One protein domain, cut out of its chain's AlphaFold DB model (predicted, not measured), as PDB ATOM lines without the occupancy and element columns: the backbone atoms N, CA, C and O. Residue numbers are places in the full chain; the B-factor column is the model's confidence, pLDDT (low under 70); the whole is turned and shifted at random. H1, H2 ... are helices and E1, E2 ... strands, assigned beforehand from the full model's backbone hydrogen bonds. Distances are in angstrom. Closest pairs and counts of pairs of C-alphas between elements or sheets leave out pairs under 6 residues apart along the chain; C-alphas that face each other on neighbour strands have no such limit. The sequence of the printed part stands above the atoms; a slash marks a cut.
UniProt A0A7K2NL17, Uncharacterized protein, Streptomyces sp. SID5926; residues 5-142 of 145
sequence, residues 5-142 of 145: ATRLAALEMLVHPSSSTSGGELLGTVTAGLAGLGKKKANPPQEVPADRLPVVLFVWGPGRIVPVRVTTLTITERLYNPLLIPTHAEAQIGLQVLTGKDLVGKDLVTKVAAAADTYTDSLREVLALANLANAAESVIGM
ATOM      1  N   ALA A   5      -5.915 -48.422 -28.677       87.25
ATOM      2  CA  ALA A   5      -6.917 -49.481 -28.530       87.25
ATOM      3  C   ALA A   5      -7.909 -49.264 -27.372       87.25
ATOM      4  O   ALA A   5      -9.105 -49.455 -27.547       87.25
ATOM      5  N   THR A   6      -7.454 -48.798 -26.202       88.75
ATOM      6  CA  THR A   6      -8.359 -48.545 -25.062       88.75
ATOM      7  C   THR A   6      -9.345 -47.409 -25.332       88.75
ATOM      8  O   THR A   6     -10.480 -47.450 -24.869       88.75
ATOM      9  N   ARG A   7      -8.923 -46.397 -26.099       89.75
ATOM     10  CA  ARG A   7      -9.774 -45.267 -26.490       89.75
ATOM     11  C   ARG A   7     -10.764 -45.679 -27.577       89.75
ATOM     12  O   ARG A   7     -11.912 -45.260 -27.519       89.75
ATOM     13  N   LEU A   8     -10.334 -46.519 -28.521       89.56
ATOM     14  CA  LEU A   8     -11.212 -47.090 -29.546       89.56
ATOM     15  C   LEU A   8     -12.295 -47.970 -28.915       89.56
ATOM     16  O   LEU A   8     -13.472 -47.741 -29.169       89.56
ATOM     17  N   ALA A   9     -11.920 -48.851 -27.985       87.94
ATOM     18  CA  ALA A   9     -12.873 -49.671 -27.241       87.94
ATOM     19  C   ALA A   9     -13.903 -48.818 -26.479       87.94
ATOM     20  O   ALA A   9     -15.090 -49.130 -26.470       87.94
ATOM     21  N   ALA A  10     -13.479 -47.702 -25.874       87.12
ATOM     22  CA  ALA A  10     -14.409 -46.788 -25.213       87.12
ATOM     23  C   ALA A  10     -15.418 -46.166 -26.197       87.12
ATOM     24  O   ALA A  10     -16.589 -46.044 -25.850       87.12
ATOM     25  N   LEU A  11     -14.990 -45.799 -27.412       88.12
ATOM     26  CA  LEU A  11     -15.880 -45.273 -28.454       88.12
ATOM     27  C   LEU A  11     -16.846 -46.340 -28.982       88.12
ATOM     28  O   LEU A  11     -18.024 -46.050 -29.174       88.12
ATOM     29  N   GLU A  12     -16.377 -47.570 -29.171       86.06
ATOM     30  CA  GLU A  12     -17.211 -48.699 -29.590       86.06
ATOM     31  C   GLU A  12     -18.304 -49.005 -28.559       86.06
ATOM     32  O   GLU A  12     -19.461 -49.197 -28.928       86.06
ATOM     33  N   MET A  13     -17.982 -48.931 -27.265       83.69
ATOM     34  CA  MET A  13     -18.951 -49.100 -26.175       83.69
ATOM     35  C   MET A  13     -20.026 -47.999 -26.118       83.69
ATOM     36  O   MET A  13     -21.082 -48.210 -25.523       83.69
ATOM     37  N   LEU A  14     -19.798 -46.828 -26.728       82.50
ATOM     38  CA  LEU A  14     -20.838 -45.795 -26.851       82.50
ATOM     39  C   LEU A  14     -21.886 -46.146 -27.915       82.50
ATOM     40  O   LEU A  14     -23.030 -45.711 -27.802       82.50
ATOM     41  N   VAL A  15     -21.495 -46.912 -28.936       81.94
ATOM     42  CA  VAL A  15     -22.393 -47.413 -29.992       81.94
ATOM     43  C   VAL A  15     -23.053 -48.719 -29.562       81.94
ATOM     44  O   VAL A  15     -24.234 -48.938 -29.823       81.94
ATOM     45  N   HIS A  16     -22.296 -49.569 -28.871       76.38
ATOM     46  CA  HIS A  16     -22.724 -50.868 -28.377       76.38
ATOM     47  C   HIS A  16     -22.837 -50.825 -26.851       76.38
ATOM     48  O   HIS A  16     -21.883 -51.201 -26.163       76.38
ATOM     49  N   PRO A  17     -23.975 -50.365 -26.289       66.50
ATOM     50  CA  PRO A  17     -24.188 -50.475 -24.853       66.50
ATOM     51  C   PRO A  17     -24.026 -51.936 -24.430       66.50
ATOM     52  O   PRO A  17     -24.627 -52.828 -25.029       66.50
ATOM     53  N   SER A  18     -23.224 -52.195 -23.396       60.78
ATOM     54  CA  SER A  18     -23.153 -53.532 -22.817       60.78
ATOM     55  C   SER A  18     -24.503 -53.869 -22.189       60.78
ATOM     56  O   SER A  18     -24.849 -53.382 -21.114       60.78
ATOM     57  N   SER A  19     -25.256 -54.762 -22.826       53.50
ATOM     58  CA  SER A  19     -26.253 -55.552 -22.117       53.50
ATOM     59  C   SER A  19     -25.490 -56.416 -21.111       53.50
ATOM     60  O   SER A  19     -24.677 -57.246 -21.512       53.50
ATOM     61  N   SER A  20     -25.687 -56.183 -19.815       49.72
ATOM     62  CA  SER A  20     -25.124 -56.993 -18.725       49.72
ATOM     63  C   SER A  20     -23.595 -57.158 -18.737       49.72
ATOM     64  O   SER A  20     -23.038 -58.193 -19.088       49.72
ATOM     65  N   THR A  21     -22.878 -56.172 -18.215       46.62
ATOM     66  CA  THR A  21     -21.762 -56.503 -17.319       46.62
ATOM     67  C   THR A  21     -21.839 -55.549 -16.149       46.62
ATOM     68  O   THR A  21     -21.006 -54.669 -15.944       46.62
ATOM     69  N   SER A  22     -22.895 -55.731 -15.357       47.41
ATOM     70  CA  SER A  22     -22.767 -55.423 -13.950       47.41
ATOM     71  C   SER A  22     -21.619 -56.322 -13.462       47.41
ATOM     72  O   SER A  22     -21.729 -57.543 -13.390       47.41
ATOM     73  N   GLY A  23     -20.449 -55.744 -13.188       45.31
ATOM     74  CA  GLY A  23     -19.311 -56.484 -12.627       45.31
ATOM     75  C   GLY A  23     -19.624 -57.151 -11.276       45.31
ATOM     76  O   GLY A  23     -18.750 -57.772 -10.690       45.31
ATOM     77  N   GLY A  24     -20.858 -57.026 -10.770       48.06
ATOM     78  CA  GLY A  24     -21.386 -57.733  -9.611       48.06
ATOM     79  C   GLY A  24     -22.075 -59.068  -9.922       48.06
ATOM     80  O   GLY A  24     -22.048 -59.938  -9.058       48.06
ATOM     81  N   GLU A  25     -22.645 -59.293 -11.114       51.06
ATOM     82  CA  GLU A  25     -23.358 -60.552 -11.418       51.06
ATOM     83  C   GLU A  25     -22.405 -61.725 -11.667       51.06
ATOM     84  O   GLU A  25     -22.584 -62.798 -11.094       51.06
ATOM     85  N   LEU A  26     -21.334 -61.511 -12.438       50.66
ATOM     86  CA  LEU A  26     -20.306 -62.536 -12.680       50.66
ATOM     87  C   LEU A  26     -19.480 -62.852 -11.422       50.66
ATOM     88  O   LEU A  26     -19.061 -63.989 -11.221       50.66
ATOM     89  N   LEU A  27     -19.277 -61.871 -10.537       51.50
ATOM     90  CA  LEU A  27     -18.671 -62.103  -9.222       51.50
ATOM     91  C   LEU A  27     -19.647 -62.798  -8.260       51.50
ATOM     92  O   LEU A  27     -19.211 -63.591  -7.426       51.50
ATOM     93  N   GLY A  28     -20.953 -62.558  -8.397       47.59
ATOM     94  CA  GLY A  28     -22.007 -63.202  -7.613       47.59
ATOM     95  C   GLY A  28     -22.162 -64.696  -7.900       47.59
ATOM     96  O   GLY A  28     -22.349 -65.468  -6.964       47.59
ATOM     97  N   THR A  29     -22.013 -65.145  -9.150       50.53
ATOM     98  CA  THR A  29     -22.129 -66.578  -9.488       50.53
ATOM     99  C   THR A  29     -20.904 -67.389  -9.064       50.53
ATOM    100  O   THR A  29     -21.050 -68.522  -8.609       50.53
ATOM    101  N   VAL A  30     -19.703 -66.804  -9.128       52.66
ATOM    102  CA  VAL A  30     -18.461 -67.469  -8.695       52.66
ATOM    103  C   VAL A  30     -18.333 -67.482  -7.166       52.66
ATOM    104  O   VAL A  30     -17.822 -68.445  -6.596       52.66
ATOM    105  N   THR A  31     -18.857 -66.465  -6.467       49.25
ATOM    106  CA  THR A  31     -18.882 -66.440  -4.992       49.25
ATOM    107  C   THR A  31     -20.061 -67.201  -4.382       49.25
ATOM    108  O   THR A  31     -19.918 -67.708  -3.272       49.25
ATOM    109  N   ALA A  32     -21.182 -67.387  -5.089       51.06
ATOM    110  CA  ALA A  32     -22.293 -68.224  -4.616       51.06
ATOM    111  C   ALA A  32     -21.907 -69.706  -4.443       51.06
ATOM    112  O   ALA A  32     -22.496 -70.395  -3.613       51.06
ATOM    113  N   GLY A  33     -20.880 -70.185  -5.155       51.44
ATOM    114  CA  GLY A  33     -20.296 -71.512  -4.932       51.44
ATOM    115  C   GLY A  33     -19.392 -71.619  -3.695       51.44
ATOM    116  O   GLY A  33     -19.025 -72.727  -3.317       51.44
ATOM    117  N   LEU A  34     -19.020 -70.497  -3.059       52.75
ATOM    118  CA  LEU A  34     -18.001 -70.448  -1.995       52.75
ATOM    119  C   LEU A  34     -18.403 -69.643  -0.739       52.75
ATOM    120  O   LEU A  34     -17.689 -69.690   0.260       52.75
ATOM    121  N   ALA A  35     -19.526 -68.918  -0.736       45.50
ATOM    122  CA  ALA A  35     -19.879 -67.973   0.330       45.50
ATOM    123  C   ALA A  35     -21.131 -68.392   1.118       45.50
ATOM    124  O   ALA A  35     -22.186 -67.766   1.053       45.50
ATOM    125  N   GLY A  36     -20.980 -69.423   1.948       51.94
ATOM    126  CA  GLY A  36     -21.948 -69.784   2.985       51.94
ATOM    127  C   GLY A  36     -22.016 -68.830   4.189       51.94
ATOM    128  O   GLY A  36     -22.642 -69.189   5.179       51.94
ATOM    129  N   LEU A  37     -21.401 -67.638   4.177       51.78
ATOM    130  CA  LEU A  37     -21.343 -66.753   5.352       51.78
ATOM    131  C   LEU A  37     -21.430 -65.266   4.969       51.78
ATOM    132  O   LEU A  37     -20.483 -64.695   4.438       51.78
ATOM    133  N   GLY A  38     -22.538 -64.616   5.340       41.84
ATOM    134  CA  GLY A  38     -22.603 -63.156   5.479       41.84
ATOM    135  C   GLY A  38     -23.659 -62.472   4.615       41.84
ATOM    136  O   GLY A  38     -23.392 -62.027   3.503       41.84
ATOM    137  N   LYS A  39     -24.863 -62.292   5.171       46.19
ATOM    138  CA  LYS A  39     -25.906 -61.437   4.592       46.19
ATOM    139  C   LYS A  39     -25.474 -59.966   4.663       46.19
ATOM    140  O   LYS A  39     -25.741 -59.295   5.657       46.19
ATOM    141  N   LYS A  40     -24.852 -59.437   3.608       42.00
ATOM    142  CA  LYS A  40     -24.881 -57.992   3.343       42.00
ATOM    143  C   LYS A  40     -26.083 -57.708   2.450       42.00
ATOM    144  O   LYS A  40     -26.175 -58.246   1.353       42.00
ATOM    145  N   LYS A  41     -27.012 -56.873   2.931       44.41
ATOM    146  CA  LYS A  41     -28.028 -56.234   2.085       44.41
ATOM    147  C   LYS A  41     -27.291 -55.354   1.073       44.41
ATOM    148  O   LYS A  41     -26.997 -54.197   1.360       44.41
ATOM    149  N   ALA A  42     -26.942 -55.924  -0.075       46.19
ATOM    150  CA  ALA A  42     -26.655 -55.139  -1.259       46.19
ATOM    151  C   ALA A  42     -27.963 -54.441  -1.645       46.19
ATOM    152  O   ALA A  42     -29.022 -55.072  -1.676       46.19
ATOM    153  N   ASN A  43     -27.896 -53.129  -1.861       42.03
ATOM    154  CA  ASN A  43     -28.971 -52.389  -2.510       42.03
ATOM    155  C   ASN A  43     -29.351 -53.169  -3.785       42.03
ATOM    156  O   ASN A  43     -28.419 -53.629  -4.456       42.03
ATOM    157  N   PRO A  44     -30.641 -53.377  -4.112       42.00
ATOM    158  CA  PRO A  44     -30.980 -54.036  -5.366       42.00
ATOM    159  C   PRO A  44     -30.255 -53.280  -6.485       42.00
ATOM    160  O   PRO A  44     -30.309 -52.042  -6.487       42.00
ATOM    161  N   PRO A  45     -29.516 -53.974  -7.375       48.50
ATOM    162  CA  PRO A  45     -29.026 -53.357  -8.592       48.50
ATOM    163  C   PRO A  45     -30.238 -52.679  -9.203       48.50
ATOM    164  O   PRO A  45     -31.257 -53.327  -9.436       48.50
ATOM    165  N   GLN A  46     -30.187 -51.357  -9.337       48.16
ATOM    166  CA  GLN A  46     -31.197 -50.678 -10.116       48.16
ATOM    167  C   GLN A  46     -31.063 -51.295 -11.500       48.16
ATOM    168  O   GLN A  46     -30.054 -51.063 -12.165       48.16
ATOM    169  N   GLU A  47     -32.010 -52.164 -11.856       46.00
ATOM    170  CA  GLU A  47     -32.126 -52.763 -13.174       46.00
ATOM    171  C   GLU A  47     -32.280 -51.590 -14.131       46.00
ATOM    172  O   GLU A  47     -33.359 -51.032 -14.315       46.00
ATOM    173  N   VAL A  48     -31.153 -51.106 -14.644       50.88
ATOM    174  CA  VAL A  48     -31.143 -50.264 -15.821       50.88
ATOM    175  C   VAL A  48     -31.550 -51.239 -16.915       50.88
ATOM    176  O   VAL A  48     -30.795 -52.185 -17.153       50.88
ATOM    177  N   PRO A  49     -32.745 -51.093 -17.516       53.91
ATOM    178  CA  PRO A  49     -33.146 -51.976 -18.597       53.91
ATOM    179  C   PRO A  49     -32.020 -52.001 -19.628       53.91
ATOM    180  O   PRO A  49     -31.460 -50.946 -19.939       53.91
ATOM    181  N   ALA A  50     -31.673 -53.190 -20.122       49.59
ATOM    182  CA  ALA A  50     -30.573 -53.395 -21.069       49.59
ATOM    183  C   ALA A  50     -30.697 -52.528 -22.342       49.59
ATOM    184  O   ALA A  50     -29.717 -52.319 -23.048       49.59
ATOM    185  N   ASP A  51     -31.881 -51.958 -22.576       52.44
ATOM    186  CA  ASP A  51     -32.216 -51.087 -23.700       52.44
ATOM    187  C   ASP A  51     -31.886 -49.602 -23.465       52.44
ATOM    188  O   ASP A  51     -32.187 -48.747 -24.304       52.44
ATOM    189  N   ARG A  52     -31.302 -49.238 -22.317       59.88
ATOM    190  CA  ARG A  52     -30.977 -47.839 -22.031       59.88
ATOM    191  C   ARG A  52     -29.629 -47.470 -22.638       59.88
ATOM    192  O   ARG A  52     -28.578 -47.744 -22.064       59.88
ATOM    193  N   LEU A  53     -29.670 -46.816 -23.797       60.38
ATOM    194  CA  LEU A  53     -28.462 -46.297 -24.433       60.38
ATOM    195  C   LEU A  53     -27.749 -45.276 -23.524       60.38
ATOM    196  O   LEU A  53     -28.419 -44.475 -22.859       60.38
ATOM    197  N   PRO A  54     -26.404 -45.269 -23.510       69.06
ATOM    198  CA  PRO A  54     -25.624 -44.315 -22.744       69.06
ATOM    199  C   PRO A  54     -25.914 -42.895 -23.229       69.06
ATOM    200  O   PRO A  54     -25.826 -42.578 -24.415       69.06
ATOM    201  N   VAL A  55     -26.254 -42.030 -22.283       77.75
ATOM    202  CA  VAL A  55     -26.404 -40.598 -22.521       77.75
ATOM    203  C   VAL A  55     -25.015 -39.965 -22.481       77.75
ATOM    204  O   VAL A  55     -24.336 -40.022 -21.456       77.75
ATOM    205  N   VAL A  56     -24.599 -39.350 -23.588       87.69
ATOM    206  CA  VAL A  56     -23.303 -38.672 -23.722       87.69
ATOM    207  C   VAL A  56     -23.540 -37.173 -23.866       87.69
ATOM    208  O   VAL A  56     -24.440 -36.753 -24.587       87.69
ATOM    209  N   LEU A  57     -22.733 -36.349 -23.198       92.12
ATOM    210  CA  LEU A  57     -22.758 -34.897 -23.379       92.12
ATOM    211  C   LEU A  57     -21.645 -34.475 -24.334       92.12
ATOM    212  O   LEU A  57     -20.469 -34.741 -24.090       92.12
ATOM    213  N   PHE A  58     -22.015 -33.781 -25.403       93.81
ATOM    214  CA  PHE A  58     -21.071 -33.112 -26.282       93.81
ATOM    215  C   PHE A  58     -20.835 -31.686 -25.791       93.81
ATOM    216  O   PHE A  58     -21.743 -30.853 -25.811       93.81
ATOM    217  N   VAL A  59     -19.601 -31.412 -25.371       94.62
ATOM    218  CA  VAL A  59     -19.161 -30.105 -24.879       94.62
ATOM    219  C   VAL A  59     -18.252 -29.475 -25.930       94.62
ATOM    220  O   VAL A  59     -17.118 -29.908 -26.109       94.62
ATOM    221  N   TRP A  60     -18.743 -28.447 -26.620       92.69
ATOM    222  CA  TRP A  60     -17.922 -27.646 -27.543       92.69
ATOM    223  C   TRP A  60     -17.302 -26.426 -26.853       92.69
ATOM    224  O   TRP A  60     -16.277 -25.904 -27.275       92.69
ATOM    225  N   GLY A  61     -17.942 -25.964 -25.784       92.44
ATOM    226  CA  GLY A  61     -17.562 -24.791 -25.013       92.44
ATOM    227  C   GLY A  61     -18.721 -24.355 -24.117       92.44
ATOM    228  O   GLY A  61     -19.772 -25.002 -24.123       92.44
ATOM    229  N   PRO A  62     -18.575 -23.244 -23.376       88.31
ATOM    230  CA  PRO A  62     -19.612 -22.781 -22.456       88.31
ATOM    231  C   PRO A  62     -20.933 -22.456 -23.166       88.31
ATOM    232  O   PRO A  62     -21.985 -22.607 -22.570       88.31
ATOM    233  N   GLY A  63     -20.902 -22.064 -24.444       88.06
ATOM    234  CA  GLY A  63     -22.111 -21.748 -25.213       88.06
ATOM    235  C   GLY A  63     -22.802 -22.943 -25.880       88.06
ATOM    236  O   GLY A  63     -23.812 -22.748 -26.552       88.06
ATOM    237  N   ARG A  64     -22.251 -24.163 -25.785       92.38
ATOM    238  CA  ARG A  64     -22.826 -25.339 -26.453       92.38
ATOM    239  C   ARG A  64     -22.460 -26.627 -25.727       92.38
ATOM    240  O   ARG A  64     -21.381 -27.193 -25.933       92.38
ATOM    241  N   ILE A  65     -23.414 -27.095 -24.929       95.12
ATOM    242  CA  ILE A  65     -23.379 -28.367 -24.212       95.12
ATOM    243  C   ILE A  65     -24.679 -29.086 -24.536       95.12
ATOM    244  O   ILE A  65     -25.736 -28.675 -24.074       95.12
ATOM    245  N   VAL A  66     -24.620 -30.132 -25.353       94.62
ATOM    246  CA  VAL A  66     -25.833 -30.816 -25.819       94.62
ATOM    247  C   VAL A  66     -25.748 -32.311 -25.561       94.62
ATOM    248  O   VAL A  66     -24.676 -32.899 -25.737       94.62
ATOM    249  N   PRO A  67     -26.852 -32.955 -25.157       93.75
ATOM    250  CA  PRO A  67     -26.895 -34.403 -25.111       93.75
ATOM    251  C   PRO A  67     -26.878 -34.957 -26.534       93.75
ATOM    252  O   PRO A  67     -27.609 -34.505 -27.414       93.75
ATOM    253  N   VAL A  68     -26.017 -35.938 -26.772       92.06
ATOM    254  CA  VAL A  68     -25.856 -36.579 -28.072       92.06
ATOM    255  C   VAL A  68     -25.908 -38.090 -27.946       92.06
ATOM    256  O   VAL A  68     -25.547 -38.680 -26.927       92.06
ATOM    257  N   ARG A  69     -26.325 -38.715 -29.038       87.81
ATOM    258  CA  ARG A  69     -26.202 -40.141 -29.295       87.81
ATOM    259  C   ARG A  69     -25.239 -40.348 -30.448       87.81
ATOM    260  O   ARG A  69     -25.339 -39.659 -31.462       87.81
ATOM    261  N   VAL A  70     -24.337 -41.312 -30.303       88.50
ATOM    262  CA  VAL A  70     -23.498 -41.752 -31.417       88.50
ATOM    263  C   VAL A  70     -24.358 -42.589 -32.358       88.50
ATOM    264  O   VAL A  70     -24.943 -43.584 -31.940       88.50
ATOM    265  N   THR A  71     -24.478 -42.162 -33.610       87.19
ATOM    266  CA  THR A  71     -25.255 -42.864 -34.644       87.19
ATOM    267  C   THR A  71     -24.368 -43.662 -35.581       87.19
ATOM    268  O   THR A  71     -24.763 -44.729 -36.041       87.19
ATOM    269  N   THR A  72     -23.166 -43.161 -35.855       89.19
ATOM    270  CA  THR A  72     -22.179 -43.831 -36.699       89.19
ATOM    271  C   THR A  72     -20.796 -43.716 -36.076       89.19
ATOM    272  O   THR A  72     -20.447 -42.698 -35.475       89.19
ATOM    273  N   LEU A  73     -20.001 -44.769 -36.224       91.25
ATOM    274  CA  LEU A  73     -18.598 -44.798 -35.840       91.25
ATOM    275  C   LEU A  73     -17.833 -45.502 -36.955       91.25
ATOM    276  O   LEU A  73     -18.165 -46.618 -37.339       91.25
ATOM    277  N   THR A  74     -16.832 -44.834 -37.511       92.94
ATOM    278  CA  THR A  74     -15.928 -45.403 -38.513       92.94
ATOM    279  C   THR A  74     -14.505 -45.188 -38.040       92.94
ATOM    280  O   THR A  74     -14.092 -44.054 -37.808       92.94
ATOM    281  N   ILE A  75     -13.761 -46.276 -37.869       93.19
ATOM    282  CA  ILE A  75     -12.390 -46.254 -37.363       93.19
ATOM    283  C   ILE A  75     -11.458 -46.687 -38.492       93.19
ATOM    284  O   ILE A  75     -11.635 -47.748 -39.082       93.19
ATOM    285  N   THR A  76     -10.463 -45.857 -38.790       93.94
ATOM    286  CA  THR A  76      -9.381 -46.150 -39.733       93.94
ATOM    287  C   THR A  76      -8.065 -46.205 -38.973       93.94
ATOM    288  O   THR A  76      -7.489 -45.179 -38.607       93.94
ATOM    289  N   GLU A  77      -7.577 -47.410 -38.717       93.69
ATOM    290  CA  GLU A  77      -6.279 -47.637 -38.086       93.69
ATOM    291  C   GLU A  77      -5.151 -47.452 -39.110       93.69
ATOM    292  O   GLU A  77      -5.234 -47.932 -40.238       93.69
ATOM    293  N   ARG A  78      -4.100 -46.711 -38.739       92.00
ATOM    294  CA  ARG A  78      -3.039 -46.299 -39.677       92.00
ATOM    295  C   ARG A  78      -1.679 -46.905 -39.377       92.00
ATOM    296  O   ARG A  78      -0.931 -47.199 -40.300       92.00
ATOM    297  N   LEU A  79      -1.325 -47.039 -38.101       92.31
ATOM    298  CA  LEU A  79       0.004 -47.492 -37.685       92.31
ATOM    299  C   LEU A  79      -0.105 -48.496 -36.549       92.31
ATOM    300  O   LEU A  79      -0.839 -48.269 -35.586       92.31
ATOM    301  N   TYR A  80       0.723 -49.531 -36.607       92.62
ATOM    302  CA  TYR A  80       0.779 -50.610 -35.626       92.62
ATOM    303  C   TYR A  80       2.185 -50.750 -35.053       92.62
ATOM    304  O   TYR A  80       3.177 -50.464 -35.722       92.62
ATOM    305  N   ASN A  81       2.277 -51.201 -33.805       90.50
ATOM    306  CA  ASN A  81       3.549 -51.645 -33.238       90.50
ATOM    307  C   ASN A  81       3.865 -53.103 -33.672       90.50
ATOM    308  O   ASN A  81       3.005 -53.760 -34.259       90.50
ATOM    309  N   PRO A  82       5.054 -53.656 -33.354       92.06
ATOM    310  CA  PRO A  82       5.398 -55.046 -33.695       92.06
ATOM    311  C   PRO A  82       4.479 -56.120 -33.087       92.06
ATOM    312  O   PRO A  82       4.503 -57.263 -33.526       92.06
ATOM    313  N   LEU A  83       3.676 -55.763 -32.079       90.81
ATOM    314  CA  LEU A  83       2.662 -56.626 -31.464       90.81
ATOM    315  C   LEU A  83       1.266 -56.420 -32.083       90.81
ATOM    316  O   LEU A  83       0.279 -56.854 -31.498       90.81
ATOM    317  N   LEU A  84       1.177 -55.729 -33.227       88.62
ATOM    318  CA  LEU A  84      -0.060 -55.409 -33.950       88.62
ATOM    319  C   LEU A  84      -1.088 -54.616 -33.127       88.62
ATOM    320  O   LEU A  84      -2.283 -54.653 -33.397       88.62
ATOM    321  N   ILE A  85      -0.626 -53.847 -32.141       90.12
ATOM    322  CA  ILE A  85      -1.479 -52.922 -31.391       90.12
ATOM    323  C   ILE A  85      -1.528 -51.594 -32.157       90.12
ATOM    324  O   ILE A  85      -0.457 -51.030 -32.431       90.12
ATOM    325  N   PRO A  86      -2.725 -51.057 -32.463       91.38
ATOM    326  CA  PRO A  86      -2.848 -49.785 -33.157       91.38
ATOM    327  C   PRO A  86      -2.273 -48.660 -32.289       91.38
ATOM    328  O   PRO A  86      -2.620 -48.482 -31.116       91.38
ATOM    329  N   THR A  87      -1.363 -47.890 -32.876       91.81
ATOM    330  CA  THR A  87      -0.716 -46.723 -32.255       91.81
ATOM    331  C   THR A  87      -1.297 -45.412 -32.765       91.81
ATOM    332  O   THR A  87      -1.315 -44.438 -32.019       91.81
ATOM    333  N   HIS A  88      -1.809 -45.400 -33.999       92.69
ATOM    334  CA  HIS A  88      -2.497 -44.262 -34.601       92.69
ATOM    335  C   HIS A  88      -3.749 -44.740 -35.327       92.69
ATOM    336  O   HIS A  88      -3.679 -45.673 -36.129       92.69
ATOM    337  N   ALA A  89      -4.868 -44.069 -35.073       93.25
ATOM    338  CA  ALA A  89      -6.138 -44.297 -35.743       93.25
ATOM    339  C   ALA A  89      -6.874 -42.966 -35.925       93.25
ATOM    340  O   ALA A  89      -6.713 -42.041 -35.127       93.25
ATOM    341  N   GLU A  90      -7.673 -42.883 -36.976       93.88
ATOM    342  CA  GLU A  90      -8.640 -41.820 -37.207       93.88
ATOM    343  C   GLU A  90     -10.037 -42.371 -36.919       93.88
ATOM    344  O   GLU A  90     -10.405 -43.415 -37.449       93.88
ATOM    345  N   ALA A  91     -10.807 -41.682 -36.079       92.31
ATOM    346  CA  ALA A  91     -12.186 -42.047 -35.781       92.31
ATOM    347  C   ALA A  91     -13.126 -40.953 -36.295       92.31
ATOM    348  O   ALA A  91     -13.021 -39.794 -35.895       92.31
ATOM    349  N   GLN A  92     -14.050 -41.333 -37.169       94.00
ATOM    350  CA  GLN A  92     -15.143 -40.493 -37.642       94.00
ATOM    351  C   GLN A  92     -16.406 -40.876 -36.878       94.00
ATOM    352  O   GLN A  92     -16.785 -42.047 -36.838       94.00
ATOM    353  N   ILE A  93     -17.036 -39.888 -36.243       92.50
ATOM    354  CA  ILE A  93     -18.161 -40.098 -35.332       92.50
ATOM    355  C   ILE A  93     -19.347 -39.267 -35.818       92.50
ATOM    356  O   ILE A  93     -19.264 -38.039 -35.885       92.50
ATOM    357  N   GLY A  94     -20.456 -39.930 -36.131       92.75
ATOM    358  CA  GLY A  94     -21.748 -39.291 -36.348       92.75
ATOM    359  C   GLY A  94     -22.469 -39.107 -35.022       92.75
ATOM    360  O   GLY A  94     -22.641 -40.060 -34.262       92.75
ATOM    361  N   LEU A  95     -22.893 -37.876 -34.743       92.31
ATOM    362  CA  LEU A  95     -23.618 -37.522 -33.527       92.31
ATOM    363  C   LEU A  95     -25.012 -37.011 -33.882       92.31
ATOM    364  O   LEU A  95     -25.162 -36.120 -34.716       92.31
ATOM    365  N   GLN A  96     -26.022 -37.530 -33.194       91.19
ATOM    366  CA  GLN A  96     -27.381 -37.008 -33.212       91.19
ATOM    367  C   GLN A  96     -27.674 -36.325 -31.881       91.19
ATOM    368  O   GLN A  96     -27.516 -36.934 -30.826       91.19
ATOM    369  N   VAL A  97     -28.113 -35.068 -31.929       92.38
ATOM    370  CA  VAL A  97     -28.556 -34.344 -30.732       92.38
ATOM    371  C   VAL A  97     -29.875 -34.938 -30.246       92.38
ATOM    372  O   VAL A  97     -30.788 -35.157 -31.044       92.38
ATOM    373  N   LEU A  98     -29.947 -35.220 -28.949       90.38
ATOM    374  CA  LEU A  98     -31.155 -35.697 -28.285       90.38
ATOM    375  C   LEU A  98     -31.968 -34.498 -27.811       90.38
ATOM    376  O   LEU A  98     -31.417 -33.593 -27.200       90.38
ATOM    377  N   THR A  99     -33.267 -34.512 -28.078       85.00
ATOM    378  CA  THR A  99     -34.193 -33.434 -27.695       85.00
ATOM    379  C   THR A  99     -35.182 -33.929 -26.644       85.00
ATOM    380  O   THR A  99     -35.252 -35.127 -26.382       85.00
ATOM    381  N   GLY A 100     -35.991 -33.052 -26.041       79.44
ATOM    382  CA  GLY A 100     -36.912 -33.421 -24.948       79.44
ATOM    383  C   GLY A 100     -37.801 -34.657 -25.195       79.44
ATOM    384  O   GLY A 100     -38.071 -35.417 -24.269       79.44
ATOM    385  N   LYS A 101     -38.192 -34.925 -26.448       81.88
ATOM    386  CA  LYS A 101     -38.939 -36.138 -26.851       81.88
ATOM    387  C   LYS A 101     -38.125 -37.437 -26.755       81.88
ATOM    388  O   LYS A 101     -38.700 -38.506 -26.581       81.88
ATOM    389  N   ASP A 102     -36.804 -37.343 -26.849       81.44
ATOM    390  CA  ASP A 102     -35.861 -38.460 -26.788       81.44
ATOM    391  C   ASP A 102     -35.394 -38.738 -25.340       81.44
ATOM    392  O   ASP A 102     -34.794 -39.778 -25.063       81.44
ATOM    393  N   LEU A 103     -35.685 -37.823 -24.404       82.19
ATOM    394  CA  LEU A 103     -35.218 -37.815 -23.013       82.19
ATOM    395  C   LEU A 103     -36.353 -38.136 -22.019       82.19
ATOM    396  O   LEU A 103     -36.681 -37.350 -21.136       82.19
ATOM    397  N   VAL A 104     -36.957 -39.323 -22.140       75.75
ATOM    398  CA  VAL A 104     -38.169 -39.721 -21.375       75.75
ATOM    399  C   VAL A 104     -37.850 -40.349 -19.994       75.75
ATOM    400  O   VAL A 104     -38.732 -40.700 -19.210       75.75
ATOM    401  N   GLY A 105     -36.568 -40.503 -19.659       74.44
ATOM    402  CA  GLY A 105     -36.091 -41.097 -18.405       74.44
ATOM    403  C   GLY A 105     -36.286 -40.225 -17.155       74.44
ATOM    404  O   GLY A 105     -36.140 -39.008 -17.190       74.44
ATOM    405  N   LYS A 106     -36.562 -40.861 -16.005       74.56
ATOM    406  CA  LYS A 106     -36.681 -40.189 -14.685       74.56
ATOM    407  C   LYS A 106     -35.396 -40.192 -13.850       74.56
ATOM    408  O   LYS A 106     -35.368 -39.646 -12.746       74.56
ATOM    409  N   ASP A 107     -34.354 -40.838 -14.347       82.44
ATOM    410  CA  ASP A 107     -33.045 -40.937 -13.714       82.44
ATOM    411  C   ASP A 107     -32.285 -39.611 -13.755       82.44
ATOM    412  O   ASP A 107     -32.556 -38.725 -14.566       82.44
ATOM    413  N   LEU A 108     -31.301 -39.491 -12.865       83.31
ATOM    414  CA  LEU A 108     -30.478 -38.293 -12.761       83.31
ATOM    415  C   LEU A 108     -29.756 -37.971 -14.076       83.31
ATOM    416  O   LEU A 108     -29.695 -36.807 -14.454       83.31
ATOM    417  N   VAL A 109     -29.263 -38.984 -14.790       84.50
ATOM    418  CA  VAL A 109     -28.508 -38.790 -16.037       84.50
ATOM    419  C   VAL A 109     -29.392 -38.156 -17.112       84.50
ATOM    420  O   VAL A 109     -28.997 -37.165 -17.723       84.50
ATOM    421  N   THR A 110     -30.621 -38.648 -17.281       85.69
ATOM    422  CA  THR A 110     -31.574 -38.056 -18.232       85.69
ATOM    423  C   THR A 110     -31.980 -36.634 -17.839       85.69
ATOM    424  O   THR A 110     -32.101 -35.770 -18.703       85.69
ATOM    425  N   LYS A 111     -32.125 -36.341 -16.538       87.19
ATOM    426  CA  LYS A 111     -32.393 -34.970 -16.067       87.19
ATOM    427  C   LYS A 111     -31.244 -34.012 -16.379       87.19
ATOM    428  O   LYS A 111     -31.494 -32.890 -16.803       87.19
ATOM    429  N   VAL A 112     -30.000 -34.452 -16.186       90.31
ATOM    430  CA  VAL A 112     -28.810 -33.656 -16.524       90.31
ATOM    431  C   VAL A 112     -28.736 -33.414 -18.032       90.31
ATOM    432  O   VAL A 112     -28.453 -32.299 -18.455       90.31
ATOM    433  N   ALA A 113     -29.052 -34.423 -18.844       90.31
ATOM    434  CA  ALA A 113     -29.132 -34.281 -20.296       90.31
ATOM    435  C   ALA A 113     -30.177 -33.254 -20.730       90.31
ATOM    436  O   ALA A 113     -29.873 -32.374 -21.528       90.31
ATOM    437  N   ALA A 114     -31.380 -33.332 -20.159       89.75
ATOM    438  CA  ALA A 114     -32.448 -32.385 -20.451       89.75
ATOM    439  C   ALA A 114     -32.070 -30.960 -20.022       89.75
ATOM    440  O   ALA A 114     -32.342 -30.012 -20.748       89.75
ATOM    441  N   ALA A 115     -31.400 -30.805 -18.877       90.75
ATOM    442  CA  ALA A 115     -30.904 -29.507 -18.425       90.75
ATOM    443  C   ALA A 115     -29.821 -28.930 -19.355       90.75
ATOM    444  O   ALA A 115     -29.782 -27.725 -19.576       90.75
ATOM    445  N   ALA A 116     -28.945 -29.772 -19.908       91.31
ATOM    446  CA  ALA A 116     -27.941 -29.341 -20.878       91.31
ATOM    447  C   ALA A 116     -28.578 -28.871 -22.199       91.31
ATOM    448  O   ALA A 116     -28.189 -27.833 -22.737       91.31
ATOM    449  N   ASP A 117     -29.579 -29.609 -22.685       92.38
ATOM    450  CA  ASP A 117     -30.336 -29.265 -23.893       92.38
ATOM    451  C   ASP A 117     -31.018 -27.896 -23.746       92.38
ATOM    452  O   ASP A 117     -30.732 -26.969 -24.505       92.38
ATOM    453  N   THR A 118     -31.804 -27.713 -22.678       92.94
ATOM    454  CA  THR A 118     -32.514 -26.450 -22.413       92.94
ATOM    455  C   THR A 118     -31.570 -25.283 -22.157       92.94
ATOM    456  O   THR A 118     -31.853 -24.162 -22.582       92.94
ATOM    457  N   TYR A 119     -30.429 -25.523 -21.506       93.62
ATOM    458  CA  TYR A 119     -29.399 -24.505 -21.334       93.62
ATOM    459  C   TYR A 119     -28.902 -23.987 -22.687       93.62
ATOM    460  O   TYR A 119     -28.935 -22.782 -22.933       93.62
ATOM    461  N   THR A 120     -28.501 -24.884 -23.592       93.62
ATOM    462  CA  THR A 120     -28.011 -24.475 -24.914       93.62
ATOM    463  C   THR A 120     -29.110 -23.814 -25.749       93.62
ATOM    464  O   THR A 120     -28.839 -22.822 -26.427       93.62
ATOM    465  N   ASP A 121     -30.342 -24.315 -25.693       93.12
ATOM    466  CA  ASP A 121     -31.456 -23.735 -26.446       93.12
ATOM    467  C   ASP A 121     -31.833 -22.338 -25.948       93.12
ATOM    468  O   ASP A 121     -31.995 -21.435 -26.766       93.12
ATOM    469  N   SER A 122     -31.823 -22.097 -24.635       93.56
ATOM    470  CA  SER A 122     -32.054 -20.752 -24.089       93.56
ATOM    471  C   SER A 122     -31.007 -19.736 -24.569       93.56
ATOM    472  O   SER A 122     -31.341 -18.606 -24.926       93.56
ATOM    473  N   LEU A 123     -29.734 -20.143 -24.663       93.81
ATOM    474  CA  LEU A 123     -28.682 -19.288 -25.214       93.81
ATOM    475  C   LEU A 123     -28.912 -19.005 -26.701       93.81
ATOM    476  O   LEU A 123     -28.715 -17.878 -27.155       93.81
ATOM    477  N   ARG A 124     -29.348 -20.010 -27.469       92.44
ATOM    478  CA  ARG A 124     -29.665 -19.847 -28.894       92.44
ATOM    479  C   ARG A 124     -30.842 -18.911 -29.116       92.44
ATOM    480  O   ARG A 124     -30.767 -18.095 -30.027       92.44
ATOM    481  N   GLU A 125     -31.889 -18.996 -28.302       93.81
ATOM    482  CA  GLU A 125     -33.046 -18.099 -28.382       93.81
ATOM    483  C   GLU A 125     -32.638 -16.638 -28.171       93.81
ATOM    484  O   GLU A 125     -33.009 -15.772 -28.965       93.81
ATOM    485  N   VAL A 126     -31.802 -16.366 -27.164       93.62
ATOM    486  CA  VAL A 126     -31.279 -15.015 -26.909       93.62
ATOM    487  C   VAL A 126     -30.449 -14.512 -28.093       93.62
ATOM    488  O   VAL A 126     -30.625 -13.377 -28.536       93.62
ATOM    489  N   LEU A 127     -29.569 -15.352 -28.645       93.00
ATOM    490  CA  LEU A 127     -28.759 -14.991 -29.812       93.00
ATOM    491  C   LEU A 127     -29.613 -14.775 -31.072       93.00
ATOM    492  O   LEU A 127     -29.340 -13.861 -31.850       93.00
ATOM    493  N   ALA A 128     -30.660 -15.579 -31.268       93.62
ATOM    494  CA  ALA A 128     -31.594 -15.432 -32.378       93.62
ATOM    495  C   ALA A 128     -32.385 -14.120 -32.277       93.62
ATOM    496  O   ALA A 128     -32.531 -13.411 -33.274       93.62
ATOM    497  N   LEU A 129     -32.827 -13.759 -31.068       92.75
ATOM    498  CA  LEU A 129     -33.488 -12.483 -30.803       92.75
ATOM    499  C   LEU A 129     -32.553 -11.294 -31.064       92.75
ATOM    500  O   LEU A 129     -32.955 -10.322 -31.701       92.75
ATOM    501  N   ALA A 130     -31.295 -11.382 -30.626       91.94
ATOM    502  CA  ALA A 130     -30.301 -10.342 -30.885       91.94
ATOM    503  C   ALA A 130     -30.044 -10.155 -32.391       91.94
ATOM    504  O   ALA A 130     -29.950  -9.025 -32.871       91.94
ATOM    505  N   ASN A 131     -29.985 -11.248 -33.158       91.94
ATOM    506  CA  ASN A 131     -29.834 -11.176 -34.611       91.94
ATOM    507  C   ASN A 131     -31.035 -10.489 -35.291       91.94
ATOM    508  O   ASN A 131     -30.843  -9.688 -36.201       91.94
ATOM    509  N   LEU A 132     -32.264 -10.752 -34.826       91.75
ATOM    510  CA  LEU A 132     -33.466 -10.082 -35.331       91.75
ATOM    511  C   LEU A 132     -33.429  -8.565 -35.082       91.75
ATOM    512  O   LEU A 132     -33.755  -7.794 -35.983       91.75
ATOM    513  N   ALA A 133     -33.014  -8.140 -33.886       85.75
ATOM    514  CA  ALA A 133     -32.895  -6.721 -33.547       85.75
ATOM    515  C   ALA A 133     -31.872  -6.004 -34.446       85.75
ATOM    516  O   ALA A 133     -32.194  -4.987 -35.058       85.75
ATOM    517  N   ASN A 134     -30.681  -6.589 -34.608       85.38
ATOM    518  CA  ASN A 134     -29.635  -6.037 -35.476       85.38
ATOM    519  C   ASN A 134     -30.077  -5.956 -36.950       85.38
ATOM    520  O   ASN A 134     -29.750  -4.999 -37.653       85.38
ATOM    521  N   ALA A 135     -30.841  -6.942 -37.434       82.38
ATOM    522  CA  ALA A 135     -31.346  -6.941 -38.805       82.38
ATOM    523  C   ALA A 135     -32.322  -5.778 -39.075       82.38
ATOM    524  O   ALA A 135     -32.277  -5.187 -40.153       82.38
ATOM    525  N   ALA A 136     -33.171  -5.416 -38.107       75.31
ATOM    526  CA  ALA A 136     -34.104  -4.297 -38.247       75.31
ATOM    527  C   ALA A 136     -33.382  -2.940 -38.337       75.31
ATOM    528  O   ALA A 136     -33.725  -2.115 -39.186       75.31
ATOM    529  N   GLU A 137     -32.347  -2.725 -37.518       75.75
ATOM    530  CA  GLU A 137     -31.525  -1.509 -37.580       75.75
ATOM    531  C   GLU A 137     -30.791  -1.378 -38.922       75.75
ATOM    532  O   GLU A 137     -30.749  -0.295 -39.509       75.75
ATOM    533  N   SER A 138     -30.285  -2.493 -39.465       79.88
ATOM    534  CA  SER A 138     -29.611  -2.502 -40.767       79.88
ATOM    535  C   SER A 138     -30.523  -2.081 -41.923       79.88
ATOM    536  O   SER A 138     -30.038  -1.466 -42.870       79.88
ATOM    537  N   VAL A 139     -31.822  -2.403 -41.879       71.75
ATOM    538  CA  VAL A 139     -32.778  -2.022 -42.938       71.75
ATOM    539  C   VAL A 139     -33.104  -0.527 -42.877       71.75
ATOM    540  O   VAL A 139     -33.179   0.123 -43.917       71.75
ATOM    541  N   ILE A 140     -33.246   0.040 -41.675       70.94
ATOM    542  CA  ILE A 140     -33.506   1.479 -41.492       70.94
ATOM    543  C   ILE A 140     -32.321   2.315 -42.000       70.94
ATOM    544  O   ILE A 140     -32.526   3.345 -42.636       70.94
ATOM    545  N   GLY A 141     -31.086   1.845 -41.797       69.56
ATOM    546  CA  GLY A 141     -29.874   2.510 -42.287       69.56
ATOM    547  C   GLY A 141     -29.655   2.468 -43.808       69.56
ATOM    548  O   GLY A 141     -28.734   3.121 -44.292       69.56
ATOM    549  N   MET A 142     -30.465   1.719 -44.570       70.50
ATOM    550  CA  MET A 142     -30.344   1.581 -46.033       70.50
ATOM    551  C   MET A 142     -31.339   2.438 -46.835       70.50
ATOM    552  O   MET A 142     -31.307   2.411 -48.066       70.50
TER     553      MET A 142
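Overview. This is residues 5 to 142 of the 145 residues of an uncharacterized protein of Streptomyces sp. SID5926 (UniProt A0A7K2NL17). A long hairpin, E2 and E3, turns where E2 bends into a shorter hairpin with E1; H1 packs on the long one, H3 on E1 and E2. Residues 26 to 44 and 125 to 142 stick out at opposite ends. The 138 printed residues include, in order, H1 H2 E1 E2 E3 H3, a mixed class. The whole is extended, radius of gyration of the C-alphas 23.0 A, spans 86 by 48 by 21 A.

Arrangement. E1, residues 56 to 61, E2, 64 to 80, and E3, 86 to 97, form a meander, each strand the antiparallel neighbour of the one before; N 58 and O 66, and N 76 and O 90, are within hydrogen-bond range at 2.8 A. H1, residues 5 to 15, and H3, 108 to 140, are on the same face; their closest C-alphas to E2 are Val 15 to Val 70, 5.9 A, and Asp 117 to Val 66, 5.1 A. H2, residues 25 to 32, is not on the sheet. Every O i to N i+4 pair is within range in H3, 6 of 7 in H1, 3 of 4 in H2.

Along the chain. H3 measures 49.2 A, E2 35.8 A. C-alpha 5 is at (-6.917, -49.481, -28.530), C-alpha 140 at (-33.506, 1.479, -41.492).

Size, cuts and confidence. The printed part has no cut; the link H2 to E1 is long. pLDDT is under 70 at residues 17 to 54 and 141.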